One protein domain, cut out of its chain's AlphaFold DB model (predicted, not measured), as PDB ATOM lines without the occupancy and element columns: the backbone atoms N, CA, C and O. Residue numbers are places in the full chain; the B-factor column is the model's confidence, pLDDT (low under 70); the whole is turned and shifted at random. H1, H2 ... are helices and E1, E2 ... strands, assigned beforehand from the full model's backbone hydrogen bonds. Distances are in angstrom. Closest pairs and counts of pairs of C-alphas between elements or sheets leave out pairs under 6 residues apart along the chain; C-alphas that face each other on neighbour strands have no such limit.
ATOM      1  N   THR A  23     118.646  93.395 -31.767       72.81
ATOM      2  CA  THR A  23     119.589  94.364 -32.366       72.81
ATOM      3  C   THR A  23     121.046  93.874 -32.421       72.81
ATOM      4  O   THR A  23     121.649  94.012 -33.490       72.81
ATOM      5  N   PRO A  24     121.641  93.239 -31.384       82.94
ATOM      6  CA  PRO A  24     123.018  92.745 -31.470       82.94
ATOM      7  C   PRO A  24     123.122  91.512 -32.371       82.94
ATOM      8  O   PRO A  24     124.035  91.411 -33.193       82.94
ATOM      9  N   LEU A  25     122.152  90.605 -32.266       88.06
ATOM     10  CA  LEU A  25     122.126  89.364 -33.030       88.06
ATOM     11  C   LEU A  25     121.852  89.626 -34.518       88.06
ATOM     12  O   LEU A  25     122.536  89.076 -35.373       88.06
ATOM     13  N   HIS A  26     120.975  90.572 -34.852       87.00
ATOM     14  CA  HIS A  26     120.738  91.009 -36.232       87.00
ATOM     15  C   HIS A  26     121.937  91.768 -36.821       87.00
ATOM     16  O   HIS A  26     122.204  91.686 -38.025       87.00
ATOM     17  N   ARG A  27     122.717  92.479 -35.991       90.69
ATOM     18  CA  ARG A  27     124.006  93.060 -36.409       90.69
ATOM     19  C   ARG A  27     125.028  91.968 -36.710       90.69
ATOM     20  O   ARG A  27     125.715  92.068 -37.726       90.69
ATOM     21  N   ALA A  28     125.118  90.944 -35.865       90.75
ATOM     22  CA  ALA A  28     125.969  89.783 -36.104       90.75
ATOM     23  C   ALA A  28     125.537  89.023 -37.369       90.75
ATOM     24  O   ALA A  28     126.388  88.758 -38.214       90.75
ATOM     25  N   ALA A  29     124.233  88.804 -37.570       91.75
ATOM     26  CA  ALA A  29     123.677  88.214 -38.787       91.75
ATOM     27  C   ALA A  29     124.117  88.986 -40.035       91.75
ATOM     28  O   ALA A  29     124.647  88.405 -40.975       91.75
ATOM     29  N   ARG A  30     123.984  90.320 -40.017       90.62
ATOM     30  CA  ARG A  30     124.379  91.174 -41.145       90.62
ATOM     31  C   ARG A  30     125.883  91.134 -41.420       90.62
ATOM     32  O   ARG A  30     126.290  91.152 -42.577       90.62
ATOM     33  N   ARG A  31     126.708  91.088 -40.370       93.69
ATOM     34  CA  ARG A  31     128.167  90.949 -40.505       93.69
ATOM     35  C   ARG A  31     128.540  89.601 -41.107       93.69
ATOM     36  O   ARG A  31     129.363  89.564 -42.012       93.69
ATOM     37  N   LEU A  32     127.908  88.530 -40.634       93.44
ATOM     38  CA  LEU A  32     128.139  87.183 -41.137       93.44
ATOM     39  C   LEU A  32     127.691  87.068 -42.599       93.44
ATOM     40  O   LEU A  32     128.469  86.653 -43.446       93.44
ATOM     41  N   GLN A  33     126.498  87.564 -42.927       93.06
ATOM     42  CA  GLN A  33     125.978  87.592 -44.295       93.06
ATOM     43  C   GLN A  33     126.906  88.325 -45.275       93.06
ATOM     44  O   GLN A  33     127.013  87.925 -46.429       93.06
ATOM     45  N   SER A  34     127.587  89.384 -44.823       93.94
ATOM     46  CA  SER A  34     128.500  90.175 -45.658       93.94
ATOM     47  C   SER A  34     129.786  89.443 -46.046       93.94
ATOM     48  O   SER A  34     130.463  89.899 -46.966       93.94
ATOM     49  N   VAL A  35     130.163  88.382 -45.329       95.44
ATOM     50  CA  VAL A  35     131.396  87.617 -45.589       95.44
ATOM     51  C   VAL A  35     131.123  86.243 -46.200       95.44
ATOM     52  O   VAL A  35     132.066  85.528 -46.529       95.44
ATOM     53  N   LEU A  36     129.852  85.860 -46.341       93.44
ATOM     54  CA  LEU A  36     129.472  84.576 -46.916       93.44
ATOM     55  C   LEU A  36     129.559  84.583 -48.452       93.44
ATOM     56  O   LEU A  36     129.361  85.629 -49.077       93.44
ATOM     57  N   PRO A  37     129.821  83.418 -49.079       94.31
ATOM     58  CA  PRO A  37     129.784  83.288 -50.531       94.31
ATOM     59  C   PRO A  37     128.385  83.562 -51.110       94.31
ATOM     60  O   PRO A  37     127.380  83.445 -50.403       94.31
ATOM     61  N   PRO A  38     128.283  83.865 -52.417       90.00
ATOM     62  CA  PRO A  38     126.995  83.996 -53.089       90.00
ATOM     63  C   PRO A  38     126.120  82.746 -52.906       90.00
ATOM     64  O   PRO A  38     126.612  81.622 -52.972       90.00
ATOM     65  N   GLY A  39     124.822  82.952 -52.681       91.19
ATOM     66  CA  GLY A  39     123.846  81.876 -52.470       91.19
ATOM     67  C   GLY A  39     123.711  81.401 -51.020       91.19
ATOM     68  O   GLY A  39     122.747  80.713 -50.705       91.19
ATOM     69  N   TRP A  40     124.622  81.789 -50.127       94.56
ATOM     70  CA  TRP A  40     124.527  81.478 -48.701       94.56
ATOM     71  C   TRP A  40     123.709  82.534 -47.955       94.56
ATOM     72  O   TRP A  40     123.817  83.729 -48.240       94.56
ATOM     73  N   CYS A  41     122.943  82.105 -46.950       93.06
ATOM     74  CA  CYS A  41     122.070  82.979 -46.164       93.06
ATOM     75  C   CYS A  41     122.265  82.793 -44.654       93.06
ATOM     76  O   CYS A  41     122.628  81.710 -44.198       93.06
ATOM     77  N   VAL A  42     121.997  83.840 -43.871       94.69
ATOM     78  CA  VAL A  42     121.962  83.784 -42.401       94.69
ATOM     79  C   VAL A  42     120.555  84.067 -41.900       94.69
ATOM     80  O   VAL A  42     119.968  85.097 -42.222       94.69
ATOM     81  N   GLU A  43     120.050  83.182 -41.051       93.06
ATOM     82  CA  GLU A  43     118.738  83.277 -40.425       93.06
ATOM     83  C   GLU A  43     118.874  83.385 -38.909       93.06
ATOM     84  O   GLU A  43     119.792  82.831 -38.301       93.06
ATOM     85  N   ILE A  44     117.937  84.096 -38.293       90.50
ATOM     86  CA  ILE A  44     117.775  84.128 -36.842       90.50
ATOM     87  C   ILE A  44     116.693  83.114 -36.512       90.50
ATOM     88  O   ILE A  44     115.589  83.209 -37.043       90.50
ATOM     89  N   VAL A  45     117.012  82.141 -35.666       90.44
ATOM     90  CA  VAL A  45     116.053  81.129 -35.229       90.44
ATOM     91  C   VAL A  45     115.735  81.390 -33.773       90.44
ATOM     92  O   VAL A  45     116.603  81.258 -32.908       90.44
ATOM     93  N   ASP A  46     114.489  81.769 -33.524       86.56
ATOM     94  CA  ASP A  46     113.968  81.889 -32.175       86.56
ATOM     95  C   ASP A  46     113.601  80.498 -31.631       86.56
ATOM     96  O   ASP A  46     113.097  79.643 -32.368       86.56
ATOM     97  N   PRO A  47     113.880  80.240 -30.348       84.50
ATOM     98  CA  PRO A  47     113.574  78.971 -29.713       84.50
ATOM     99  C   PRO A  47     112.063  78.833 -29.471       84.50
ATOM    100  O   PRO A  47     111.338  79.831 -29.397       84.50
ATOM    101  N   PRO A  48     111.564  77.598 -29.299       81.62
ATOM    102  CA  PRO A  48     110.182  77.386 -28.896       81.62
ATOM    103  C   PRO A  48     109.923  78.007 -27.518       81.62
ATOM    104  O   PRO A  48     110.772  77.953 -26.631       81.62
ATOM    105  N   ALA A  49     108.713  78.536 -27.311       76.12
ATOM    106  CA  ALA A  49     108.335  79.231 -26.076       76.12
ATOM    107  C   ALA A  49     108.422  78.364 -24.801       76.12
ATOM    108  O   ALA A  49     108.468  78.903 -23.702       76.12
ATOM    109  N   SER A  50     108.451  77.035 -24.943       81.62
ATOM    110  CA  SER A  50     108.584  76.077 -23.837       81.62
ATOM    111  C   SER A  50     110.037  75.714 -23.498       81.62
ATOM    112  O   SER A  50     110.256  74.776 -22.734       81.62
ATOM    113  N   ALA A  51     111.026  76.371 -24.110       80.12
ATOM    114  CA  ALA A  51     112.432  76.136 -23.804       80.12
ATOM    115  C   ALA A  51     112.777  76.652 -22.399       80.12
ATOM    116  O   ALA A  51     112.380  77.754 -22.030       80.12
ATOM    117  N   ASP A  52     113.539  75.855 -21.649       79.12
ATOM    118  CA  ASP A  52     113.982  76.182 -20.285       79.12
ATOM    119  C   ASP A  52     114.881  77.437 -20.259       79.12
ATOM    120  O   ASP A  52     114.797  78.245 -19.341       79.12
ATOM    121  N   ASP A  53     115.659  77.654 -21.329       78.75
ATOM    122  CA  ASP A  53     116.426  78.878 -21.587       78.75
ATOM    123  C   ASP A  53     116.253  79.301 -23.062       78.75
ATOM    124  O   ASP A  53     116.919  78.766 -23.957       78.75
ATOM    125  N   PRO A  54     115.301  80.199 -23.373       76.69
ATOM    126  CA  PRO A  54     115.027  80.594 -24.744       76.69
ATOM    127  C   PRO A  54     116.096  81.577 -25.251       76.69
ATOM    128  O   PRO A  54     115.964  82.793 -25.122       76.69
ATOM    129  N   GLN A  55     117.131  81.045 -25.907       83.19
ATOM    130  CA  GLN A  55     118.111  81.834 -26.659       83.19
ATOM    131  C   GLN A  55     117.872  81.767 -28.169       83.19
ATOM    132  O   GLN A  55     117.820  80.686 -28.758       83.19
ATOM    133  N   SER A  56     117.784  82.928 -28.820       85.88
ATOM    134  CA  SER A  56     117.810  83.011 -30.284       85.88
ATOM    135  C   SER A  56     119.209  82.685 -30.805       85.88
ATOM    136  O   SER A  56     120.213  83.163 -30.271       85.88
ATOM    137  N   ILE A  57     119.280  81.910 -31.884       89.00
ATOM    138  CA  ILE A  57     120.543  81.493 -32.505       89.00
ATOM    139  C   ILE A  57     120.667  82.021 -33.937       89.00
ATOM    140  O   ILE A  57     119.674  82.337 -34.591       89.00
ATOM    141  N   LEU A  58     121.901  82.088 -34.442       91.69
ATOM    142  CA  LEU A  58     122.187  82.356 -35.852       91.69
ATOM    143  C   LEU A  58     122.408  81.040 -36.596       91.69
ATOM    144  O   LEU A  58     123.291  80.264 -36.234       91.69
ATOM    145  N   ARG A  59     121.642  80.813 -37.662       93.31
ATOM    146  CA  ARG A  59     121.772  79.657 -38.553       93.31
ATOM    147  C   ARG A  59     122.303  80.104 -39.907       93.31
ATOM    148  O   ARG A  59     121.776  81.037 -40.497       93.31
ATOM    149  N   VAL A  60     123.324  79.417 -40.410       94.50
ATOM    150  CA  VAL A  60     123.827  79.610 -41.773       94.50
ATOM    151  C   VAL A  60     123.223  78.537 -42.671       94.50
ATOM    152  O   VAL A  60     123.275  77.353 -42.341       94.50
ATOM    153  N   VAL A  61     122.649  78.955 -43.793       94.75
ATOM    154  CA  VAL A  61     122.014  78.092 -44.788       94.75
ATOM    155  C   VAL A  61     122.865  78.104 -46.052       94.75
ATOM    156  O   VAL A  61     123.151  79.165 -46.610       94.75
ATOM    157  N   GLN A  62     123.279  76.916 -46.483       94.00
ATOM    158  CA  GLN A  62     123.967  76.704 -47.753       94.00
ATOM    159  C   GLN A  62     122.944  76.707 -48.905       94.00
ATOM    160  O   GLN A  62     121.834  76.199 -48.712       94.00
TER     161      GLN A  62
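AT A GLANCE: This is residues 23 to 62 of the 65 residues of an uncharacterized protein of Nocardia cyriacigeorgica (UniProt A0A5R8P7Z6). A two-stranded antiparallel hairpin, E1 and E2, makes a narrow slab, and one helix, H1, packs lengthwise over one face of it, leaving the other face bare. The long loop of residues 46 to 56 between the two strands lies at one end of the longest axis, and the turn round Pro 38 between helix and hairpin lies at the other. The printed part has 40 residues, with one named helix and two named strands in the order H1, E1, E2, and its class is mixed, helices and strands. The whole is loose, with a radius of gyration of the C-alphas of 11.6 A, and its outline is flat, spanning 36 by 21 by 8 A.

IN THESE COORDINATES: The printed part begins with H1, residues 23 to 33, which measures 15.1 A from its first to its last C-alpha. C-alpha 23 is at (119.589, 94.364, -32.366) and C-alpha 33 at (125.978, 87.592, -44.295). E1 is residues 41 to 45, 12.6 A long from first to last C-alpha, beginning with C-alpha 41 at (122.070, 82.979, -46.164). E2 is residues 57 to 61, 12.8 A long, and ends with C-alpha 61 at (122.014, 78.092, -44.788).

HOW THE PARTS SIT: In H1 every O i to N i+4 pair is within hydrogen-bond range. H1 and E1 have 9 pairs of C-alphas within 8 A, and their closest C-alphas, those of Gln 33 and Val 42, are 5.8 A apart. H1 and E2 have 2 such pairs, and their closest C-alphas, those of Ala 29 and Leu 58, are 6.7 A apart. E1 and E2 form a hairpin of antiparallel neighbour strands, with 149 degrees between their N-to-C directions. C-alphas 42 and 60 face each other at 4.6 A, and C-alphas 45 and 57 at 5.3 A. Across the pair, N 43 and O 59 are within hydrogen-bond range at 2.8 A, as are N 57 and O 45 at 2.9 A.

THE WHOLE: The two C-alphas farthest apart are those of Pro 38 and Asp 52, at 36.1 A. The first and last printed C-alphas, those of Thr 23 and Gln 62, are 23.8 A apart. The printed part has no cut. The link from H1 to E1, with 7 residues, is short, and the link from E1 to E2, with 11 residues, is long. The mean pLDDT of the printed part is 88.5, and no printed residue is under 70.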